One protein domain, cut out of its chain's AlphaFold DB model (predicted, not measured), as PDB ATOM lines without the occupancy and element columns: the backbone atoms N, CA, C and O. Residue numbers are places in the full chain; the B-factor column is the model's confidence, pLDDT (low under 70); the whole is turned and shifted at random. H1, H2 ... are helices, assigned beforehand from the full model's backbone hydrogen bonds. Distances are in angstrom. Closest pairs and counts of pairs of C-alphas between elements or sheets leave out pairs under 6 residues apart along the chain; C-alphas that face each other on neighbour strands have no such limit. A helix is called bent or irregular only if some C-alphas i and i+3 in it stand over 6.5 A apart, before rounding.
ATOM      1  N   SER A 117     -16.370 -23.957  24.399       78.25
ATOM      2  CA  SER A 117     -17.260 -23.670  25.534       78.25
ATOM      3  C   SER A 117     -18.054 -22.374  25.358       78.25
ATOM      4  O   SER A 117     -19.234 -22.345  25.694       78.25
ATOM      5  N   VAL A 118     -17.443 -21.330  24.791       78.44
ATOM      6  CA  VAL A 118     -18.108 -20.049  24.527       78.44
ATOM      7  C   VAL A 118     -19.123 -20.200  23.399       78.44
ATOM      8  O   VAL A 118     -20.238 -19.712  23.543       78.44
ATOM      9  N   SER A 119     -18.798 -20.939  22.332       77.00
ATOM     10  CA  SER A 119     -19.762 -21.259  21.262       77.00
ATOM     11  C   SER A 119     -20.959 -22.032  21.811       77.00
ATOM     12  O   SER A 119     -22.110 -21.680  21.554       77.00
ATOM     13  N   GLN A 120     -20.704 -23.036  22.657       80.19
ATOM     14  CA  GLN A 120     -21.773 -23.797  23.292       80.19
ATOM     15  C   GLN A 120     -22.639 -22.906  24.190       80.19
ATOM     16  O   GLN A 120     -23.856 -22.898  24.039       80.19
ATOM     17  N   ALA A 121     -22.029 -22.105  25.068       82.31
ATOM     18  CA  ALA A 121     -22.753 -21.195  25.952       82.31
ATOM     19  C   ALA A 121     -23.563 -20.144  25.172       82.31
ATOM     20  O   ALA A 121     -24.694 -19.833  25.546       82.31
ATOM     21  N   ASN A 122     -23.014 -19.629  24.070       82.81
ATOM     22  CA  ASN A 122     -23.687 -18.699  23.169       82.81
ATOM     23  C   ASN A 122     -24.897 -19.354  22.483       82.81
ATOM     24  O   ASN A 122     -25.988 -18.783  22.466       82.81
ATOM     25  N   SER A 123     -24.742 -20.583  21.984       83.94
ATOM     26  CA  SER A 123     -25.840 -21.374  21.419       83.94
ATOM     27  C   SER A 123     -26.921 -21.682  22.457       83.94
ATOM     28  O   SER A 123     -28.114 -21.533  22.178       83.94
ATOM     29  N   ASP A 124     -26.537 -22.050  23.678       85.62
ATOM     30  CA  ASP A 124     -27.467 -22.323  24.775       85.62
ATOM     31  C   ASP A 124     -28.242 -21.059  25.171       85.62
ATOM     32  O   ASP A 124     -29.469 -21.100  25.307       85.62
ATOM     33  N   ALA A 125     -27.555 -19.918  25.282       87.38
ATOM     34  CA  ALA A 125     -28.169 -18.624  25.562       87.38
ATOM     35  C   ALA A 125     -29.138 -18.200  24.449       87.38
ATOM     36  O   ALA A 125     -30.269 -17.803  24.741       87.38
ATOM     37  N   TRP A 126     -28.737 -18.336  23.181       88.69
ATOM     38  CA  TRP A 126     -29.611 -18.087  22.035       88.69
ATOM     39  C   TRP A 126     -30.862 -18.958  22.089       88.69
ATOM     40  O   TRP A 126     -31.977 -18.447  22.014       88.69
ATOM     41  N   ASN A 127     -30.698 -20.270  22.267       88.62
ATOM     42  CA  ASN A 127     -31.819 -21.202  22.305       88.62
ATOM     43  C   ASN A 127     -32.769 -20.907  23.470       88.62
ATOM     44  O   ASN A 127     -33.984 -20.937  23.278       88.62
ATOM     45  N   LYS A 128     -32.236 -20.586  24.654       91.38
ATOM     46  CA  LYS A 128     -33.034 -20.185  25.815       91.38
ATOM     47  C   LYS A 128     -33.830 -18.914  25.527       91.38
ATOM     48  O   LYS A 128     -35.053 -18.931  25.618       91.38
ATOM     49  N   ASN A 129     -33.154 -17.848  25.103       91.44
ATOM     50  CA  ASN A 129     -33.795 -16.566  24.822       91.44
ATOM     51  C   ASN A 129     -34.837 -16.685  23.701       91.44
ATOM     52  O   ASN A 129     -35.922 -16.111  23.798       91.44
ATOM     53  N   PHE A 130     -34.538 -17.463  22.659       93.75
ATOM     54  CA  PHE A 130     -35.487 -17.779  21.599       93.75
ATOM     55  C   PHE A 130     -36.725 -18.490  22.151       93.75
ATOM     56  O   PHE A 130     -37.839 -18.083  21.838       93.75
ATOM     57  N   ASN A 131     -36.550 -19.530  22.972       92.94
ATOM     58  CA  ASN A 131     -37.664 -20.282  23.554       92.94
ATOM     59  C   ASN A 131     -38.548 -19.400  24.439       92.94
ATOM     60  O   ASN A 131     -39.774 -19.459  24.323       92.94
ATOM     61  N   ASP A 132     -37.931 -18.548  25.255       94.38
ATOM     62  CA  ASP A 132     -38.637 -17.596  26.108       94.38
ATOM     63  C   ASP A 132     -39.489 -16.649  25.250       94.38
ATOM     64  O   ASP A 132     -40.695 -16.526  25.466       94.38
ATOM     65  N   GLN A 133     -38.914 -16.050  24.199       94.56
ATOM     66  CA  GLN A 133     -39.674 -15.168  23.307       94.56
ATOM     67  C   GLN A 133     -40.712 -15.922  22.462       94.56
ATOM     68  O   GLN A 133     -41.781 -15.383  22.186       94.56
ATOM     69  N   TYR A 134     -40.449 -17.171  22.074       94.00
ATOM     70  CA  TYR A 134     -41.378 -17.993  21.292       94.00
ATOM     71  C   TYR A 134     -42.660 -18.271  22.080       94.00
ATOM     72  O   TYR A 134     -43.752 -18.266  21.508       94.00
ATOM     73  N   SER A 135     -42.538 -18.452  23.398       93.44
ATOM     74  CA  SER A 135     -43.685 -18.615  24.298       93.44
ATOM     75  C   SER A 135     -44.559 -17.357  24.404       93.44
ATOM     76  O   SER A 135     -45.754 -17.464  24.673       93.44
ATOM     77  N   HIS A 136     -43.987 -16.178  24.135       93.06
ATOM     78  CA  HIS A 136     -44.700 -14.900  24.111       93.06
ATOM     79  C   HIS A 136     -45.331 -14.564  22.755       93.06
ATOM     80  O   HIS A 136     -46.099 -13.607  22.679       93.06
ATOM     81  N   MET A 137     -45.044 -15.337  21.702       93.31
ATOM     82  CA  MET A 137     -45.698 -15.171  20.408       93.31
ATOM     83  C   MET A 137     -47.058 -15.867  20.377       93.31
ATOM     84  O   MET A 137     -47.194 -17.045  20.720       93.31
ATOM     85  N   SER A 138     -48.064 -15.144  19.892       94.19
ATOM     86  CA  SER A 138     -49.397 -15.661  19.623       94.19
ATOM     87  C   SER A 138     -49.359 -16.737  18.536       94.19
ATOM     88  O   SER A 138     -48.518 -16.716  17.635       94.19
ATOM     89  N   GLN A 139     -50.324 -17.660  18.565       92.69
ATOM     90  CA  GLN A 139     -50.448 -18.682  17.523       92.69
ATOM     91  C   GLN A 139     -50.605 -18.060  16.123       92.69
ATOM     92  O   GLN A 139     -50.019 -18.554  15.163       92.69
ATOM     93  N   SER A 140     -51.339 -16.947  16.005       90.38
ATOM     94  CA  SER A 140     -51.460 -16.186  14.755       90.38
ATOM     95  C   SER A 140     -50.128 -15.605  14.287       90.38
ATOM     96  O   SER A 140     -49.815 -15.698  13.101       90.38
ATOM     97  N   GLY A 141     -49.321 -15.056  15.199       91.19
ATOM     98  CA  GLY A 141     -47.996 -14.524  14.886       91.19
ATOM     99  C   GLY A 141     -47.046 -15.616  14.395       91.19
ATOM    100  O   GLY A 141     -46.368 -15.443  13.384       91.19
ATOM    101  N   ARG A 142     -47.057 -16.785  15.047       93.31
ATOM    102  CA  ARG A 142     -46.253 -17.948  14.634       93.31
ATOM    103  C   ARG A 142     -46.682 -18.514  13.279       93.31
ATOM    104  O   ARG A 142     -45.834 -18.774  12.427       93.31
ATOM    105  N   ALA A 143     -47.987 -18.650  13.049       90.25
ATOM    106  CA  ALA A 143     -48.523 -19.099  11.765       90.25
ATOM    107  C   ALA A 143     -48.218 -18.100  10.633       90.25
ATOM    108  O   ALA A 143     -47.892 -18.501   9.516       90.25
ATOM    109  N   SER A 144     -48.276 -16.799  10.928       90.19
ATOM    110  CA  SER A 144     -47.897 -15.739   9.992       90.19
ATOM    111  C   SER A 144     -46.409 -15.818   9.623       90.19
ATOM    112  O   SER A 144     -46.082 -15.794   8.438       90.19
ATOM    113  N   ALA A 145     -45.523 -16.034  10.603       90.56
ATOM    114  CA  ALA A 145     -44.091 -16.245  10.365       90.56
ATOM    115  C   ALA A 145     -43.821 -17.449   9.452       90.56
ATOM    116  O   ALA A 145     -42.991 -17.382   8.546       90.56
ATOM    117  N   LEU A 146     -44.539 -18.554   9.665       90.25
ATOM    118  CA  LEU A 146     -44.441 -19.734   8.808       90.25
ATOM    119  C   LEU A 146     -44.855 -19.429   7.362       90.25
ATOM    120  O   LEU A 146     -44.202 -19.892   6.429       90.25
ATOM    121  N   ASN A 147     -45.917 -18.649   7.158       88.50
ATOM    122  CA  ASN A 147     -46.346 -18.257   5.815       88.50
ATOM    123  C   ASN A 147     -45.320 -17.350   5.126       88.50
ATOM    124  O   ASN A 147     -45.033 -17.551   3.948       88.50
ATOM    125  N   GLU A 148     -44.714 -16.416   5.856       89.94
ATOM    126  CA  GLU A 148     -43.637 -15.581   5.317       89.94
ATOM    127  C   GLU A 148     -42.413 -16.424   4.927       89.94
ATOM    128  O   GLU A 148     -41.879 -16.292   3.823       89.94
ATOM    129  N   ALA A 149     -41.997 -17.350   5.797       88.44
ATOM    130  CA  ALA A 149     -40.900 -18.268   5.508       88.44
ATOM    131  C   ALA A 149     -41.184 -19.118   4.258       88.44
ATOM    132  O   ALA A 149     -40.304 -19.272   3.409       88.44
ATOM    133  N   LYS A 150     -42.417 -19.622   4.098       86.06
ATOM    134  CA  LYS A 150     -42.850 -20.304   2.866       86.06
ATOM    135  C   LYS A 150     -42.713 -19.404   1.645       86.06
ATOM    136  O   LYS A 150     -42.150 -19.849   0.652       86.06
ATOM    137  N   GLY A 151     -43.110 -18.137   1.745       84.88
ATOM    138  CA  GLY A 151     -42.938 -17.164   0.668       84.88
ATOM    139  C   GLY A 151     -41.479 -17.004   0.222       84.88
ATOM    140  O   GLY A 151     -41.211 -16.957  -0.978       84.88
ATOM    141  N   PHE A 152     -40.514 -16.965   1.148       84.31
ATOM    142  CA  PHE A 152     -39.082 -16.939   0.795       84.31
ATOM    143  C   PHE A 152     -38.607 -18.240   0.146       84.31
ATOM    144  O   PHE A 152     -37.852 -18.215  -0.829       84.31
ATOM    145  N   MET A 153     -39.066 -19.375   0.666       81.75
ATOM    146  CA  MET A 153     -38.710 -20.684   0.134       81.75
ATOM    147  C   MET A 153     -39.267 -20.910  -1.280       81.75
ATOM    148  O   MET A 153     -38.552 -21.411  -2.149       81.75
ATOM    149  N   GLU A 154     -40.503 -20.489  -1.544       82.62
ATOM    150  CA  GLU A 154     -41.151 -20.555  -2.861       82.62
ATOM    151  C   GLU A 154     -40.477 -19.635  -3.886       82.62
ATOM    152  O   GLU A 154     -40.344 -20.002  -5.052       82.62
ATOM    153  N   LYS A 155     -39.971 -18.475  -3.447       82.56
ATOM    154  CA  LYS A 155     -39.201 -17.540  -4.289       82.56
ATOM    155  C   LYS A 155     -37.800 -18.042  -4.663       82.56
ATOM    156  O   LYS A 155     -37.122 -17.381  -5.442       82.56
ATOM    157  N   GLY A 156     -37.360 -19.188  -4.136       74.31
ATOM    158  CA  GLY A 156     -36.070 -19.781  -4.494       74.31
ATOM    159  C   GLY A 156     -34.859 -19.169  -3.784       74.31
ATOM    160  O   GLY A 156     -33.753 -19.262  -4.304       74.31
ATOM    161  N   ASP A 157     -35.033 -18.550  -2.611       83.38
ATOM    162  CA  ASP A 157     -33.906 -18.056  -1.808       83.38
ATOM    163  C   ASP A 157     -33.120 -19.238  -1.206       83.38
ATOM    164  O   ASP A 157     -33.455 -19.763  -0.144       83.38
ATOM    165  N   GLU A 158     -32.088 -19.698  -1.917       82.62
ATOM    166  CA  GLU A 158     -31.298 -20.881  -1.542       82.62
ATOM    167  C   GLU A 158     -30.572 -20.722  -0.197       82.62
ATOM    168  O   GLU A 158     -30.472 -21.681   0.574       82.62
ATOM    169  N   ALA A 159     -30.122 -19.508   0.138       82.69
ATOM    170  CA  ALA A 159     -29.509 -19.233   1.436       82.69
ATOM    171  C   ALA A 159     -30.537 -19.381   2.566       82.69
ATOM    172  O   ALA A 159     -30.258 -20.023   3.585       82.69
ATOM    173  N   PHE A 160     -31.748 -18.852   2.366       86.69
ATOM    174  CA  PHE A 160     -32.847 -19.014   3.311       86.69
ATOM    175  C   PHE A 160     -33.267 -20.480   3.452       86.69
ATOM    176  O   PHE A 160     -33.393 -20.960   4.575       86.69
ATOM    177  N   LYS A 161     -33.426 -21.219   2.347       84.19
ATOM    178  CA  LYS A 161     -33.780 -22.650   2.362       84.19
ATOM    179  C   LYS A 161     -32.762 -23.495   3.126       84.19
ATOM    180  O   LYS A 161     -33.146 -24.319   3.956       84.19
ATOM    181  N   LYS A 162     -31.463 -23.269   2.894       84.25
ATOM    182  CA  LYS A 162     -30.387 -23.978   3.605       84.25
ATOM    183  C   LYS A 162     -30.421 -23.676   5.104       84.25
ATOM    184  O   LYS A 162     -30.369 -24.597   5.918       84.25
ATOM    185  N   ALA A 163     -30.565 -22.403   5.478       84.81
ATOM    186  CA  ALA A 163     -30.699 -22.001   6.878       84.81
ATOM    187  C   ALA A 163     -31.959 -22.600   7.534       84.81
ATOM    188  O   ALA A 163     -31.884 -23.127   8.645       84.81
ATOM    189  N   PHE A 164     -33.089 -22.593   6.824       87.81
ATOM    190  CA  PHE A 164     -34.342 -23.188   7.276       87.81
ATOM    191  C   PHE A 164     -34.215 -24.686   7.522       87.81
ATOM    192  O   PHE A 164     -34.601 -25.158   8.590       87.81
ATOM    193  N   GLY A 165     -33.633 -25.434   6.581       84.44
ATOM    194  CA  GLY A 165     -33.454 -26.873   6.740       84.44
ATOM    195  C   GLY A 165     -32.539 -27.246   7.898       84.44
ATOM    196  O   GLY A 165     -32.878 -28.150   8.664       84.44
ATOM    197  N   ASN A 166     -31.459 -26.488   8.099       84.94
ATOM    198  CA  ASN A 166     -30.581 -26.660   9.255       84.94
ATOM    199  C   ASN A 166     -31.333 -26.404  10.571       84.94
ATOM    200  O   ASN A 166     -31.297 -27.237  11.477       84.94
ATOM    201  N   ASN A 167     -32.056 -25.282  10.668       88.62
ATOM    202  CA  ASN A 167     -32.835 -24.937  11.858       88.62
ATOM    203  C   ASN A 167     -33.933 -25.970  12.133       88.62
ATOM    204  O   ASN A 167     -34.097 -26.402  13.270       88.62
ATOM    205  N   PHE A 168     -34.647 -26.420  11.099       90.06
ATOM    206  CA  PHE A 168     -35.655 -27.470  11.217       90.06
ATOM    207  C   PHE A 168     -35.048 -28.766  11.758       90.06
ATOM    208  O   PHE A 168     -35.551 -29.318  12.733       90.06
ATOM    209  N   GLY A 169     -33.934 -29.224  11.177       85.31
ATOM    210  CA  GLY A 169     -33.227 -30.416  11.643       85.31
ATOM    211  C   GLY A 169     -32.830 -30.320  13.117       85.31
ATOM    212  O   GLY A 169     -33.090 -31.252  13.876       85.31
ATOM    213  N   GLN A 170     -32.277 -29.179  13.536       87.06
ATOM    214  CA  GLN A 170     -31.899 -28.939  14.931       87.06
ATOM    215  C   GLN A 170     -33.099 -28.917  15.886       87.06
ATOM    216  O   GLN A 170     -33.012 -29.462  16.984       87.06
ATOM    217  N   GLU A 171     -34.219 -28.308  15.495       89.94
ATOM    218  CA  GLU A 171     -35.424 -28.281  16.330       89.94
ATOM    219  C   GLU A 171     -36.073 -29.664  16.460       89.94
ATOM    220  O   GLU A 171     -36.632 -29.971  17.511       89.94
ATOM    221  N   VAL A 172     -35.964 -30.530  15.442       89.19
ATOM    222  CA  VAL A 172     -36.356 -31.944  15.579       89.19
ATOM    223  C   VAL A 172     -35.440 -32.670  16.566       89.19
ATOM    224  O   VAL A 172     -35.928 -33.426  17.399       89.19
ATOM    225  N   GLU A 173     -34.125 -32.449  16.501       87.75
ATOM    226  CA  GLU A 173     -33.170 -33.144  17.376       87.75
ATOM    227  C   GLU A 173     -33.335 -32.793  18.856       87.75
ATOM    228  O   GLU A 173     -33.232 -33.668  19.718       87.75
ATOM    229  N   LYS A 174     -33.667 -31.535  19.158       87.12
ATOM    230  CA  LYS A 174     -33.869 -31.043  20.533       87.12
ATOM    231  C   LYS A 174     -35.122 -31.597  21.215       87.12
ATOM    232  O   LYS A 174     -35.314 -31.373  22.408       87.12
ATOM    233  N   ARG A 175     -35.991 -32.295  20.484       88.06
ATOM    234  CA  ARG A 175     -37.254 -32.824  21.008       88.06
ATOM    235  C   ARG A 175     -37.029 -34.082  21.828       88.06
ATOM    236  O   ARG A 175     -36.881 -35.174  21.284       88.06
ATOM    237  N   THR A 176     -37.013 -33.918  23.146       90.31
ATOM    238  CA  THR A 176     -36.842 -35.010  24.116       90.31
ATOM    239  C   THR A 176     -38.119 -35.822  24.343       90.31
ATOM    240  O   THR A 176     -38.066 -36.905  24.911       90.31
ATOM    241  N   ASP A 177     -39.272 -35.303  23.923       91.75
ATOM    242  CA  ASP A 177     -40.578 -35.968  23.969       91.75
ATOM    243  C   ASP A 177     -40.782 -36.980  22.824       91.75
ATOM    244  O   ASP A 177     -41.756 -37.739  22.832       91.75
ATOM    245  N   LEU A 178     -39.873 -37.005  21.844       90.94
ATOM    246  CA  LEU A 178     -39.908 -37.890  20.684       90.94
ATOM    247  C   LEU A 178     -38.811 -38.955  20.749       90.94
ATOM    248  O   LEU A 178     -37.660 -38.675  21.079       90.94
ATOM    249  N   SER A 179     -39.161 -40.168  20.341       90.75
ATOM    250  CA  SER A 179     -38.215 -41.225  19.997       90.75
ATOM    251  C   SER A 179     -37.465 -40.905  18.701       90.75
ATOM    252  O   SER A 179     -37.943 -40.159  17.846       90.75
ATOM    253  N   GLU A 180     -36.308 -41.538  18.505       86.94
ATOM    254  CA  GLU A 180     -35.514 -41.397  17.276       86.94
ATOM    255  C   GLU A 180     -36.295 -41.794  16.012       86.94
ATOM    256  O   GLU A 180     -36.160 -41.164  14.962       86.94
ATOM    257  N   THR A 181     -37.194 -42.779  16.115       85.38
ATOM    258  CA  THR A 181     -38.091 -43.165  15.017       85.38
ATOM    259  C   THR A 181     -39.084 -42.052  14.676       85.38
ATOM    260  O   THR A 181     -39.258 -41.731  13.500       85.38
ATOM    261  N   GLU A 182     -39.701 -41.423  15.681       87.25
ATOM    262  CA  GLU A 182     -40.625 -40.296  15.480       87.25
ATOM    263  C   GLU A 182     -39.892 -39.079  14.885       87.25
ATOM    264  O   GLU A 182     -40.373 -38.452  13.938       87.25
ATOM    265  N   LYS A 183     -38.674 -38.779  15.354       88.12
ATOM    266  CA  LYS A 183     -37.818 -37.733  14.768       88.12
ATOM    267  C   LYS A 183     -37.502 -38.016  13.296       88.12
ATOM    268  O   LYS A 183     -37.635 -37.131  12.446       88.12
ATOM    269  N   ALA A 184     -37.128 -39.253  12.967       83.69
ATOM    270  CA  ALA A 184     -36.860 -39.670  11.593       83.69
ATOM    271  C   ALA A 184     -38.113 -39.593  10.701       83.69
ATOM    272  O   ALA A 184     -38.014 -39.203   9.534       83.69
ATOM    273  N   ASN A 185     -39.296 -39.918  11.241       83.44
ATOM    274  CA  ASN A 185     -40.593 -39.746  10.575       83.44
ATOM    275  C   ASN A 185     -40.866 -38.295  10.210       83.44
ATOM    276  O   ASN A 185     -41.152 -38.008   9.047       83.44
ATOM    277  N   ILE A 186     -40.693 -37.384  11.161       85.25
ATOM    278  CA  ILE A 186     -40.891 -35.950  10.953       85.25
ATOM    279  C   ILE A 186     -39.937 -35.407   9.878       85.25
ATOM    280  O   ILE A 186     -40.384 -34.724   8.955       85.25
ATOM    281  N   LYS A 187     -38.641 -35.751   9.934       83.19
ATOM    282  CA  LYS A 187     -37.653 -35.316   8.926       83.19
ATOM    283  C   LYS A 187     -37.972 -35.832   7.524       83.19
ATOM    284  O   LYS A 187     -37.871 -35.087   6.550       83.19
ATOM    285  N   ALA A 188     -38.354 -37.102   7.407       77.06
ATOM    286  CA  ALA A 188     -38.692 -37.693   6.118       77.06
ATOM    287  C   ALA A 188     -39.995 -37.120   5.543       77.06
ATOM    288  O   ALA A 188     -40.059 -36.837   4.348       77.06
ATOM    289  N   TYR A 189     -41.005 -36.899   6.388       78.94
ATOM    290  CA  TYR A 189     -42.255 -36.254   5.992       78.94
ATOM    291  C   TYR A 189     -42.016 -34.830   5.475       78.94
ATOM    292  O   TYR A 189     -42.526 -34.473   4.414       78.94
ATOM    293  N   ALA A 190     -41.169 -34.053   6.163       78.44
ATOM    294  CA  ALA A 190     -40.785 -32.708   5.740       78.44
ATOM    295  C   ALA A 190     -40.177 -32.698   4.326       78.44
ATOM    296  O   ALA A 190     -40.623 -31.933   3.471       78.44
ATOM    297  N   ARG A 191     -39.226 -33.604   4.041       70.12
ATOM    298  CA  ARG A 191     -38.595 -33.731   2.711       70.12
ATOM    299  C   ARG A 191     -39.598 -34.023   1.587       70.12
ATOM    300  O   ARG A 191     -39.386 -33.592   0.457       70.12
ATOM    301  N   VAL A 192     -40.662 -34.768   1.879       67.12
ATOM    302  CA  VAL A 192     -41.668 -35.176   0.887       67.12
ATOM    303  C   VAL A 192     -42.704 -34.089   0.648       67.12
ATOM    304  O   VAL A 192     -42.980 -33.761  -0.501       67.12
ATOM    305  N   GLN A 193     -43.270 -33.529   1.716       64.31
ATOM    306  CA  GLN A 193     -44.356 -32.548   1.630       64.31
ATOM    307  C   GLN A 193     -43.900 -31.197   1.092       64.31
ATOM    308  O   GLN A 193     -44.649 -30.525   0.393       64.31
ATOM    309  N   ALA A 194     -42.672 -30.793   1.400       56.62
ATOM    310  CA  ALA A 194     -42.137 -29.528   0.924       56.62
ATOM    311  C   ALA A 194     -41.551 -29.620  -0.499       56.62
ATOM    312  O   ALA A 194     -41.149 -28.613  -1.074       56.62
ATOM    313  N   GLY A 195     -41.477 -30.826  -1.071       52.41
ATOM    314  CA  GLY A 195     -40.609 -31.105  -2.207       52.41
ATOM    315  C   GLY A 195     -39.138 -31.044  -1.779       52.41
ATOM    316  O   GLY A 195     -38.723 -30.185  -1.000       52.41
ATOM    317  N   GLY A 196     -38.300 -31.937  -2.304       51.00
ATOM    318  CA  GLY A 196     -36.859 -31.932  -2.001       51.00
ATOM    319  C   GLY A 196     -36.150 -30.592  -2.282       51.00
ATOM    320  O   GLY A 196     -35.047 -30.376  -1.793       51.00
ATOM    321  N   SER A 197     -36.792 -29.671  -3.012       47.81
ATOM    322  CA  SER A 197     -36.325 -28.319  -3.333       47.81
ATOM    323  C   SER A 197     -36.462 -27.285  -2.210       47.81
ATOM    324  O   SER A 197     -35.904 -26.198  -2.357       47.81
ATOM    325  N   LEU A 198     -37.215 -27.556  -1.133       50.34
ATOM    326  CA  LEU A 198     -37.431 -26.587  -0.041       50.34
ATOM    327  C   LEU A 198     -36.339 -26.618   1.033       50.34
ATOM    328  O   LEU A 198     -36.081 -25.612   1.684       50.34
ATOM    329  N   PHE A 199     -35.711 -27.776   1.221       53.34
ATOM    330  CA  PHE A 199     -34.764 -28.020   2.309       53.34
ATOM    331  C   PHE A 199     -33.299 -27.995   1.859       53.34
ATOM    332  O   PHE A 199     -32.410 -28.089   2.698       53.34
ATOM    333  N   GLY A 200     -33.031 -27.851   0.557       44.22
ATOM    334  CA  GLY A 200     -31.692 -28.016  -0.009       44.22
ATOM    335  C   GLY A 200     -31.194 -29.464   0.105       44.22
ATOM    336  O   GLY A 200     -31.546 -30.210   1.018       44.22
ATOM    337  N   THR A 201     -30.354 -29.895  -0.833       44.03
ATOM    338  CA  THR A 201     -29.857 -31.281  -0.903       44.03
ATOM    339  C   THR A 201     -28.975 -31.676   0.294       44.03
ATOM    340  O   THR A 201     -28.807 -32.861   0.560       44.03
ATOM    341  N   GLU A 202     -28.447 -30.697   1.040       41.72
ATOM    342  CA  GLU A 202     -27.431 -30.881   2.091       41.72
ATOM    343  C   GLU A 202     -27.921 -30.617   3.532       41.72
ATOM    344  O   GLU A 202     -27.246 -31.011   4.479       41.72
ATOM    345  N   ALA A 203     -29.057 -29.935   3.746       39.03
ATOM    346  CA  ALA A 203     -29.365 -29.328   5.057       39.03
ATOM    347  C   ALA A 203     -30.054 -30.265   6.066       39.03
ATOM    348  O   ALA A 203     -30.136 -29.970   7.256       39.03
ATOM    349  N   VAL A 204     -30.548 -31.422   5.621       44.59
ATOM    350  CA  VAL A 204     -31.150 -32.426   6.513       44.59
ATOM    351  C   VAL A 204     -30.149 -33.562   6.705       44.59
ATOM    352  O   VAL A 204     -30.388 -34.686   6.269       44.59
ATOM    353  N   GLY A 205     -28.994 -33.264   7.299       36.19
ATOM    354  CA  GLY A 205     -28.013 -34.281   7.681       36.19
ATOM    355  C   GLY A 205     -28.644 -35.343   8.592       36.19
ATOM    356  O   GLY A 205     -29.358 -35.014   9.543       36.19
ATOM    357  N   GLY A 206     -28.415 -36.623   8.275       35.81
ATOM    358  CA  GLY A 206     -28.737 -37.754   9.160       35.81
ATOM    359  C   GLY A 206     -29.682 -38.832   8.614       35.81
ATOM    360  O   GLY A 206     -29.932 -39.806   9.313       35.81
ATOM    361  N   VAL A 207     -30.193 -38.724   7.382       38.28
ATOM    362  CA  VAL A 207     -31.009 -39.792   6.758       38.28
ATOM    363  C   VAL A 207     -30.326 -40.316   5.494       38.28
ATOM    364  O   VAL A 207     -30.876 -40.212   4.403       38.28
ATOM    365  N   GLU A 208     -29.108 -40.841   5.622       34.72
ATOM    366  CA  GLU A 208     -28.523 -41.720   4.591       34.72
ATOM    367  C   GLU A 208     -28.800 -43.209   4.876       34.72
ATOM    368  O   GLU A 208     -28.459 -44.068   4.073       34.72
ATOM    369  N   GLY A 209     -29.458 -43.539   5.995       32.56
ATOM    370  CA  GLY A 209     -29.411 -44.903   6.528       32.56
ATOM    371  C   GLY A 209     -30.620 -45.828   6.361       32.56
ATOM    372  O   GLY A 209     -30.416 -47.032   6.460       32.56
ATOM    373  N   SER A 210     -31.870 -45.369   6.186       33.81
ATOM    374  CA  SER A 210     -32.985 -46.317   6.444       33.81
ATOM    375  C   SER A 210     -34.329 -46.119   5.752       33.81
ATOM    376  O   SER A 210     -35.224 -46.932   5.975       33.81
ATOM    377  N   VAL A 211     -34.530 -45.109   4.901       40.19
ATOM    378  CA  VAL A 211     -35.847 -44.928   4.267       40.19
ATOM    379  C   VAL A 211     -35.687 -44.616   2.789       40.19
ATOM    380  O   VAL A 211     -35.262 -43.524   2.421       40.19
ATOM    381  N   SER A 212     -36.051 -45.578   1.938       39.06
ATOM    382  CA  SER A 212     -36.153 -45.348   0.499       39.06
ATOM    383  C   SER A 212     -37.177 -44.245   0.202       39.06
ATOM    384  O   SER A 212     -38.226 -44.162   0.848       39.06
ATOM    385  N   ASN A 213     -36.883 -43.395  -0.787       43.56
ATOM    386  CA  ASN A 213     -37.745 -42.280  -1.212       43.56
ATOM    387  C   ASN A 213     -39.201 -42.704  -1.515       43.56
ATOM    388  O   ASN A 213     -40.115 -41.896  -1.356       43.56
ATOM    389  N   ASP A 214     -39.431 -43.971  -1.874       39.62
ATOM    390  CA  ASP A 214     -40.764 -44.522  -2.146       39.62
ATOM    391  C   ASP A 214     -41.610 -44.760  -0.880       39.62
ATOM    392  O   ASP A 214     -42.828 -44.593  -0.923       39.62
ATOM    393  N   HIS A 215     -40.997 -45.049   0.275       44.50
ATOM    394  CA  HIS A 215     -41.721 -45.179   1.555       44.50
ATOM    395  C   HIS A 215     -42.101 -43.829   2.168       44.50
ATOM    396  O   HIS A 215     -42.961 -43.753   3.044       44.50
ATOM    397  N   ALA A 216     -41.456 -42.747   1.733       48.91
ATOM    398  CA  ALA A 216     -41.690 -41.423   2.282       48.91
ATOM    399  C   ALA A 216     -42.963 -40.769   1.693       48.91
ATOM    400  O   ALA A 216     -43.637 -40.022   2.400       48.91
ATOM    401  N   ARG A 217     -43.352 -41.097   0.446       46.34
ATOM    402  CA  ARG A 217     -44.515 -40.503  -0.255       46.34
ATOM    403  C   ARG A 217     -45.885 -40.835   0.351       46.34
ATOM    404  O   ARG A 217     -46.781 -40.004   0.271       46.34
ATOM    405  N   ASN A 218     -46.034 -41.996   0.995       50.72
ATOM    406  CA  ASN A 218     -47.293 -42.447   1.620       50.72
ATOM    407  C   ASN A 218     -47.289 -42.340   3.157       50.72
ATOM    408  O   ASN A 218     -48.151 -42.899   3.838       50.72
ATOM    409  N   ARG A 219     -46.296 -41.658   3.731       63.34
ATOM    410  CA  ARG A 219     -46.063 -41.633   5.176       63.34
ATOM    411  C   ARG A 219     -46.985 -40.605   5.829       63.34
ATOM    412  O   ARG A 219     -46.861 -39.406   5.593       63.34
ATOM    413  N   THR A 220     -47.920 -41.084   6.643       73.56
ATOM    414  CA  THR A 220     -48.806 -40.233   7.446       73.56
ATOM    415  C   THR A 220     -48.220 -40.119   8.845       73.56
ATOM    416  O   THR A 220     -47.940 -41.136   9.471       73.56
ATOM    417  N   LEU A 221     -48.014 -38.893   9.326       81.81
ATOM    418  CA  LEU A 221     -47.602 -38.654  10.708       81.81
ATOM    419  C   LEU A 221     -48.737 -39.046  11.668       81.81
ATOM    420  O   LEU A 221     -49.909 -38.777  11.391       81.81
ATOM    421  N   SER A 222     -48.402 -39.650  12.805       87.88
ATOM    422  CA  SER A 222     -49.310 -39.771  13.952       87.88
ATOM    423  C   SER A 222     -49.719 -38.389  14.474       87.88
ATOM    424  O   SER A 222     -49.077 -37.385  14.171       87.88
ATOM    425  N   ASP A 223     -50.773 -38.299  15.284       90.50
ATOM    426  CA  ASP A 223     -51.236 -36.995  15.785       90.50
ATOM    427  C   ASP A 223     -50.195 -36.304  16.671       90.50
ATOM    428  O   ASP A 223     -49.994 -35.094  16.552       90.50
ATOM    429  N   LYS A 224     -49.454 -37.085  17.465       90.81
ATOM    430  CA  LYS A 224     -48.285 -36.599  18.202       90.81
ATOM    431  C   LYS A 224     -47.250 -36.026  17.236       90.81
ATOM    432  O   LYS A 224     -46.874 -34.870  17.375       90.81
ATOM    433  N   GLU A 225     -46.850 -36.782  16.213       88.56
ATOM    434  CA  GLU A 225     -45.872 -36.324  15.219       88.56
ATOM    435  C   GLU A 225     -46.357 -35.120  14.392       88.56
ATOM    436  O   GLU A 225     -45.533 -34.298  14.010       88.56
ATOM    437  N   LYS A 226     -47.662 -34.970  14.128       89.25
ATOM    438  CA  LYS A 226     -48.230 -33.805  13.421       89.25
ATOM    439  C   LYS A 226     -48.113 -32.528  14.242       89.25
ATOM    440  O   LYS A 226     -47.655 -31.514  13.721       89.25
ATOM    441  N   VAL A 227     -48.528 -32.571  15.512       90.56
ATOM    442  CA  VAL A 227     -48.377 -31.441  16.449       90.56
ATOM    443  C   VAL A 227     -46.909 -31.053  16.519       90.56
ATOM    444  O   VAL A 227     -46.537 -29.891  16.351       90.56
ATOM    445  N   ALA A 228     -46.082 -32.078  16.665       91.69
ATOM    446  CA  ALA A 228     -44.660 -31.959  16.785       91.69
ATOM    447  C   ALA A 228     -44.047 -31.315  15.513       91.69
ATOM    448  O   ALA A 228     -43.305 -30.335  15.591       91.69
ATOM    449  N   TYR A 229     -44.393 -31.800  14.324       90.38
ATOM    450  CA  TYR A 229     -43.956 -31.247  13.041       90.38
ATOM    451  C   TYR A 229     -44.373 -29.783  12.853       90.38
ATOM    452  O   TYR A 229     -43.543 -28.965  12.457       90.38
ATOM    453  N   ASN A 230     -45.624 -29.437  13.170       89.94
ATOM    454  CA  ASN A 230     -46.128 -28.072  13.023       89.94
ATOM    455  C   ASN A 230     -45.362 -27.089  13.916       89.94
ATOM    456  O   ASN A 230     -44.915 -26.049  13.438       89.94
ATOM    457  N   GLU A 231     -45.137 -27.444  15.183       92.62
ATOM    458  CA  GLU A 231     -44.358 -26.603  16.096       92.62
ATOM    459  C   GLU A 231     -42.907 -26.442  15.614       92.62
ATOM    460  O   GLU A 231     -42.358 -25.341  15.629       92.62
ATOM    461  N   THR A 232     -42.286 -27.520  15.119       92.50
ATOM    462  CA  THR A 232     -40.934 -27.469  14.543       92.50
ATOM    463  C   THR A 232     -40.886 -26.545  13.324       92.50
ATOM    464  O   THR A 232     -39.954 -25.753  13.205       92.50
ATOM    465  N   MET A 233     -41.889 -26.594  12.443       89.94
ATOM    466  CA  MET A 233     -41.989 -25.699  11.286       89.94
ATOM    467  C   MET A 233     -42.103 -24.229  11.705       89.94
ATOM    468  O   MET A 233     -41.402 -23.379  11.153       89.94
ATOM    469  N   GLU A 234     -42.934 -23.918  12.700       93.50
ATOM    470  CA  GLU A 234     -43.065 -22.560  13.244       93.50
ATOM    471  C   GLU A 234     -41.747 -22.064  13.856       93.50
ATOM    472  O   GLU A 234     -41.275 -20.972  13.530       93.50
ATOM    473  N   ARG A 235     -41.115 -22.880  14.709       94.62
ATOM    474  CA  ARG A 235     -39.838 -22.551  15.361       94.62
ATOM    475  C   ARG A 235     -38.723 -22.343  14.343       94.62
ATOM    476  O   ARG A 235     -38.014 -21.341  14.416       94.62
ATOM    477  N   ALA A 236     -38.595 -23.243  13.371       92.00
ATOM    478  CA  ALA A 236     -37.603 -23.138  12.308       92.00
ATOM    479  C   ALA A 236     -37.820 -21.885  11.451       92.00
ATOM    480  O   ALA A 236     -36.850 -21.207  11.107       92.00
ATOM    481  N   SER A 237     -39.077 -21.534  11.161       91.75
ATOM    482  CA  SER A 237     -39.424 -20.318  10.415       91.75
ATOM    483  C   SER A 237     -38.966 -19.072  11.161       91.75
ATOM    484  O   SER A 237     -38.239 -18.253  10.603       91.75
ATOM    485  N   LEU A 238     -39.318 -18.966  12.445       93.38
ATOM    486  CA  LEU A 238     -38.946 -17.829  13.283       93.38
ATOM    487  C   LEU A 238     -37.432 -17.709  13.463       93.38
ATOM    488  O   LEU A 238     -36.903 -16.613  13.284       93.38
ATOM    489  N   LYS A 239     -36.725 -18.816  13.736       92.81
ATOM    490  CA  LYS A 239     -35.254 -18.812  13.815       92.81
ATOM    491  C   LYS A 239     -34.646 -18.295  12.523       92.81
ATOM    492  O   LYS A 239     -33.882 -17.340  12.560       92.81
ATOM    493  N   THR A 240     -35.060 -18.851  11.389       90.69
ATOM    494  CA  THR A 240     -34.503 -18.491  10.079       90.69
ATOM    495  C   THR A 240     -34.797 -17.042   9.708       90.69
ATOM    496  O   THR A 240     -33.903 -16.331   9.258       90.69
ATOM    497  N   LEU A 241     -36.020 -16.563   9.940       91.06
ATOM    498  CA  LEU A 241     -36.364 -15.158   9.723       91.06
ATOM    499  C   LEU A 241     -35.524 -14.247  10.625       91.06
ATOM    500  O   LEU A 241     -34.965 -13.269  10.138       91.06
ATOM    501  N   SER A 242     -35.376 -14.589  11.910       89.19
ATOM    502  CA  SER A 242     -34.616 -13.778  12.869       89.19
ATOM    503  C   SER A 242     -33.111 -13.712  12.577       89.19
ATOM    504  O   SER A 242     -32.508 -12.668  12.803       89.19
ATOM    505  N   THR A 243     -32.516 -14.780  12.033       86.44
ATOM    506  CA  THR A 243     -31.074 -14.849  11.738       86.44
ATOM    507  C   THR A 243     -30.711 -14.378  10.331       86.44
ATOM    508  O   THR A 243     -29.603 -13.898  10.124       86.44
ATOM    509  N   THR A 244     -31.607 -14.541   9.351       83.50
ATOM    510  CA  THR A 244     -31.280 -14.339   7.923       83.50
ATOM    511  C   THR A 244     -31.899 -13.073   7.336       83.50
ATOM    512  O   THR A 244     -31.334 -12.491   6.415       83.50
ATOM    513  N   LYS A 245     -33.073 -12.653   7.822       81.12
ATOM    514  CA  LYS A 245     -33.787 -11.467   7.313       81.12
ATOM    515  C   LYS A 245     -33.868 -10.339   8.340       81.12
ATOM    516  O   LYS A 245     -33.947  -9.181   7.948       81.12
ATOM    517  N   GLY A 246     -33.811 -10.663   9.631       72.31
ATOM    518  CA  GLY A 246     -33.855  -9.683  10.710       72.31
ATOM    519  C   GLY A 246     -35.158  -8.876  10.725       72.31
ATOM    520  O   GLY A 246     -36.212  -9.345  10.291       72.31
ATOM    521  N   MET A 247     -35.087  -7.639  11.223       62.19
ATOM    522  CA  MET A 247     -36.240  -6.731  11.289       62.19
ATOM    523  C   MET A 247     -36.645  -6.159   9.923       62.19
ATOM    524  O   MET A 247     -37.746  -5.635   9.811       62.19
ATOM    525  N   ASP A 248     -35.830  -6.314   8.879       61.19
ATOM    526  CA  ASP A 248     -36.023  -5.633   7.590       61.19
ATOM    527  C   ASP A 248     -37.045  -6.314   6.657       61.19
ATOM    528  O   ASP A 248     -37.302  -5.842   5.549       61.19
ATOM    529  N   SER A 249     -37.654  -7.430   7.074       69.00
ATOM    530  CA  SER A 249     -38.708  -8.075   6.280       69.00
ATOM    531  C   SER A 249     -39.997  -7.242   6.272       69.00
ATOM    532  O   SER A 249     -40.436  -6.742   7.301       69.00
ATOM    533  N   SER A 250     -40.676  -7.128   5.125       78.94
ATOM    534  CA  SER A 250     -41.979  -6.440   5.050       78.94
ATOM    535  C   SER A 250     -43.021  -7.044   5.997       78.94
ATOM    536  O   SER A 250     -43.910  -6.336   6.462       78.94
ATOM    537  N   TRP A 251     -42.892  -8.338   6.300       88.50
ATOM    538  CA  TRP A 251     -43.726  -9.058   7.254       88.50
ATOM    539  C   TRP A 251     -43.533  -8.611   8.707       88.50
ATOM    540  O   TRP A 251     -44.527  -8.501   9.424       88.50
ATOM    541  N   SER A 252     -42.311  -8.306   9.157       83.94
ATOM    542  CA  SER A 252     -42.067  -7.900  10.554       83.94
ATOM    543  C   SER A 252     -42.882  -6.653  10.934       83.94
ATOM    544  O   SER A 252     -43.434  -6.582  12.030       83.94
ATOM    545  N   ASN A 253     -43.051  -5.727   9.983       83.19
ATOM    546  CA  ASN A 253     -43.849  -4.505  10.119       83.19
ATOM    547  C   ASN A 253     -45.359  -4.771  10.220       83.19
ATOM    548  O   ASN A 253     -46.116  -3.886  10.611       83.19
ATOM    549  N   THR A 254     -45.810  -5.977   9.859       86.12
ATOM    550  CA  THR A 254     -47.211  -6.401  10.010       86.12
ATOM    551  C   THR A 254     -47.507  -6.973  11.396       86.12
ATOM    552  O   THR A 254     -48.673  -7.081  11.779       86.12
ATOM    553  N   LEU A 255     -46.472  -7.321  12.170       88.38
ATOM    554  CA  LEU A 255     -46.636  -7.780  13.544       88.38
ATOM    555  C   LEU A 255     -47.079  -6.618  14.436       88.38
ATOM    556  O   LEU A 255     -46.592  -5.496  14.317       88.38
ATOM    557  N   SER A 256     -47.966  -6.899  15.387       85.56
ATOM    558  CA  SER A 256     -48.476  -5.896  16.325       85.56
ATOM    559  C   SER A 256     -48.388  -6.377  17.772       85.56
ATOM    560  O   SER A 256     -48.292  -7.575  18.049       85.56
ATOM    561  N   GLY A 257     -48.376  -5.427  18.710       88.25
ATOM    562  CA  GLY A 257     -48.410  -5.700  20.148       88.25
ATOM    563  C   GLY A 257     -47.282  -6.617  20.641       88.25
ATOM    564  O   GLY A 257     -46.096  -6.358  20.414       88.25
ATOM    565  N   GLY A 258     -47.665  -7.685  21.349       89.00
ATOM    566  CA  GLY A 258     -46.735  -8.646  21.952       89.00
ATOM    567  C   GLY A 258     -45.878  -9.402  20.933       89.00
ATOM    568  O   GLY A 258     -44.695  -9.615  21.188       89.00
ATOM    569  N   ASP A 259     -46.428  -9.715  19.755       91.62
ATOM    570  CA  ASP A 259     -45.724 -10.474  18.713       91.62
ATOM    571  C   ASP A 259     -44.563  -9.675  18.120       91.62
ATOM    572  O   ASP A 259     -43.456 -10.193  17.981       91.62
ATOM    573  N   SER A 260     -44.793  -8.389  17.833       90.50
ATOM    574  CA  SER A 260     -43.748  -7.480  17.339       90.50
ATOM    575  C   SER A 260     -42.620  -7.318  18.362       90.50
ATOM    576  O   SER A 260     -41.438  -7.370  18.017       90.50
ATOM    577  N   THR A 261     -42.975  -7.210  19.648       91.81
ATOM    578  CA  THR A 261     -42.000  -7.080  20.742       91.81
ATOM    579  C   THR A 261     -41.162  -8.351  20.905       91.81
ATOM    580  O   THR A 261     -39.936  -8.272  21.000       91.81
ATOM    581  N   ALA A 262     -41.806  -9.521  20.928       92.94
ATOM    582  CA  ALA A 262     -41.132 -10.810  21.051       92.94
ATOM    583  C   ALA A 262     -40.202 -11.064  19.857       92.94
ATOM    584  O   ALA A 262     -39.037 -11.414  20.046       92.94
ATOM    585  N   TYR A 263     -40.682 -10.811  18.635       92.88
ATOM    586  CA  TYR A 263     -39.885 -10.986  17.426       92.88
ATOM    587  C   TYR A 263     -38.688 -10.027  17.367       92.88
ATOM    588  O   TYR A 263     -37.572 -10.463  17.100       92.88
ATOM    589  N   SER A 264     -38.870  -8.747  17.710       89.25
ATOM    590  CA  SER A 264     -37.765  -7.774  17.749       89.25
ATOM    591  C   SER A 264     -36.667  -8.197  18.732       89.25
ATOM    592  O   SER A 264     -35.478  -8.107  18.423       89.25
ATOM    593  N   LYS A 265     -37.049  -8.739  19.898       92.00
ATOM    594  CA  LYS A 265     -36.095  -9.316  20.857       92.00
ATOM    595  C   LYS A 265     -35.394 -10.553  20.298       92.00
ATOM    596  O   LYS A 265     -34.179 -10.654  20.441       92.00
ATOM    597  N   MET A 266     -36.117 -11.464  19.637       92.81
ATOM    598  CA  MET A 266     -35.499 -12.610  18.955       92.81
ATOM    599  C   MET A 266     -34.459 -12.158  17.931       92.81
ATOM    600  O   MET A 266     -33.371 -12.717  17.914       92.81
ATOM    601  N   VAL A 267     -34.758 -11.140  17.117       89.75
ATOM    602  CA  VAL A 267     -33.797 -10.592  16.149       89.75
ATOM    603  C   VAL A 267     -32.561 -10.036  16.858       89.75
ATOM    604  O   VAL A 267     -31.447 -10.357  16.458       89.75
ATOM    605  N   GLY A 268     -32.727  -9.264  17.936       85.31
ATOM    606  CA  GLY A 268     -31.590  -8.742  18.705       85.31
ATOM    607  C   GLY A 268     -30.699  -9.850  19.280       85.31
ATOM    608  O   GLY A 268     -29.474  -9.796  19.164       85.31
ATOM    609  N   TYR A 269     -31.300 -10.905  19.838       88.69
ATOM    610  CA  TYR A 269     -30.547 -12.065  20.324       88.69
ATOM    611  C   TYR A 269     -29.894 -12.861  19.185       88.69
ATOM    612  O   TYR A 269     -28.759 -13.307  19.340       88.69
ATOM    613  N   ALA A 270     -30.566 -13.002  18.041       86.12
ATOM    614  CA  ALA A 270     -30.016 -13.653  16.854       86.12
ATOM    615  C   ALA A 270     -28.792 -12.897  16.319       86.12
ATOM    616  O   ALA A 270     -27.785 -13.520  16.002       86.12
ATOM    617  N   GLN A 271     -28.841 -11.562  16.283       82.44
ATOM    618  CA  GLN A 271     -27.708 -10.722  15.884       82.44
ATOM    619  C   GLN A 271     -26.506 -10.922  16.811       82.44
ATOM    620  O   GLN A 271     -25.404 -11.171  16.327       82.44
ATOM    621  N   SER A 272     -26.719 -10.885  18.131       79.25
ATOM    622  CA  SER A 272     -25.660 -11.142  19.118       79.25
ATOM    623  C   SER A 272     -25.058 -12.544  18.965       79.25
ATOM    624  O   SER A 272     -23.837 -12.711  19.027       79.25
ATOM    625  N   TYR A 273     -25.910 -13.549  18.741       83.56
ATOM    626  CA  TYR A 273     -25.492 -14.926  18.499       83.56
ATOM    627  C   TYR A 273     -24.633 -15.033  17.235       83.56
ATOM    628  O   TYR A 273     -23.523 -15.556  17.297       83.56
ATOM    629  N   THR A 274     -25.103 -14.489  16.108       80.00
ATOM    630  CA  THR A 274     -24.389 -14.528  14.826       80.00
ATOM    631  C   THR A 274     -23.058 -13.782  14.886       80.00
ATOM    632  O   THR A 274     -22.070 -14.294  14.370       80.00
ATOM    633  N   GLN A 275     -22.999 -12.618  15.541       72.50
ATOM    634  CA  GLN A 275     -21.747 -11.875  15.733       72.50
ATOM    635  C   GLN A 275     -20.726 -12.690  16.536       72.50
ATOM    636  O   GLN A 275     -19.563 -12.787  16.149       72.50
ATOM    637  N   THR A 276     -21.172 -13.328  17.617       72.56
ATOM    638  CA  THR A 276     -20.316 -14.172  18.460       72.56
ATOM    639  C   THR A 276     -19.814 -15.403  17.701       72.56
ATOM    640  O   THR A 276     -18.616 -15.681  17.707       72.56
ATOM    641  N   GLU A 277     -20.691 -16.104  16.975       76.00
ATOM    642  CA  GLU A 277     -20.300 -17.267  16.167       76.00
ATOM    643  C   GLU A 277     -19.319 -16.899  15.044       76.00
ATOM    644  O   GLU A 277     -18.371 -17.641  14.790       76.00
ATOM    645  N   GLN A 278     -19.481 -15.736  14.405       69.25
ATOM    646  CA  GLN A 278     -18.513 -15.236  13.423       69.25
ATOM    647  C   GLN A 278     -17.133 -14.996  14.053       69.25
ATOM    648  O   GLN A 278     -16.112 -15.361  13.460       69.25
ATOM    649  N   GLY A 279     -17.088 -14.437  15.267       65.56
ATOM    650  CA  GLY A 279     -15.847 -14.251  16.023       65.56
ATOM    651  C   GLY A 279     -15.158 -15.576  16.348       65.56
ATOM    652  O   GLY A 279     -13.963 -15.733  16.114       65.56
TER     653      GLY A 279
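This is residues 117 to 279 of the 439 residues of the protein "Conjugal transfer protein TraG" of Campylobacter jejuni (UniProt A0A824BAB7). What shape do these atoms make? One long kinked helix, H6, runs through the middle, with H2, H3 and H4 packed on it; H1 and H7 lie side by side, running opposite ways, across one end, and H4, the small H5 and the loop of residues 194 to 212 make the other end. What is it built of? The printed part has 163 residues with seven named helices, H1 to H7 in order along the chain, and no named strand: the class is all helix. It is compact, with a radius of gyration of the C-alphas of 15.7 A and spans of 43 by 37 by 29 A.

How does the first helix stand? H1, residues 117 to 136, touches H7, residues 257 to 279, opposite ways at a shallow tilt of 9 degrees, closest at the C-alphas of Gln 133 and Ala 262, 5.1 A. What does the hub touch? H6, residues 223 to 248, touches H2, residues 139 to 154, only just about perpendicular at 71 degrees, with the C-alphas of Leu 146 and Ser 237 closest at 5.3 A. It touches H3, residues 158 to 173, at a steep tilt of 43 degrees, closest at Phe 168 and Ala 236, C-alphas 4.9 A apart. With residues 239 to 247 alone it touches H7, closest at the C-alphas of Ser 242 and Val 267, 4.6 A. What follows H3? H3 and H4, residues 180 to 193, form a helical hairpin, their closest C-alphas those of Val 172 and Lys 183, 6.0 A. H4 touches H6 too, closest at the C-alphas of Ile 186 and Tyr 229, 6.0 A, and only just touches H5, residues 213 to 216, with 3 pairs of C-alphas within 8 A, the closest those of Ala 188 and Ala 216, 6.1 A. Are the backbones helical? Every O i to N i+4 pair is within hydrogen-bond range in H2, H3, H4 and H7, against 15 of 16 in H1 and 19 of 22 in H6; H5 is too short for one.

Where do the ends lie? H1 begins at C-alpha 117 (-17.260, -23.670, 25.534) and is 28.8 A long; H7 ends at C-alpha 279 (-15.847, -14.251, 16.023) and is 33.9 A long. Is H6 even? It is 35.8 A long, with a kink of 63 degrees near residue 242, and irregular: C-alphas 244 and 247 are 9.7 A apart.

How far does it reach? The two C-alphas farthest apart, those of Ser 212 and Gly 257, are 45.9 A apart, and the printed part has no cut. Which link is long? H4 to H5, with 19 residues. Where is confidence low? Residues 192 to 219, 247 to 249 and 278 to 279 have pLDDT under 70.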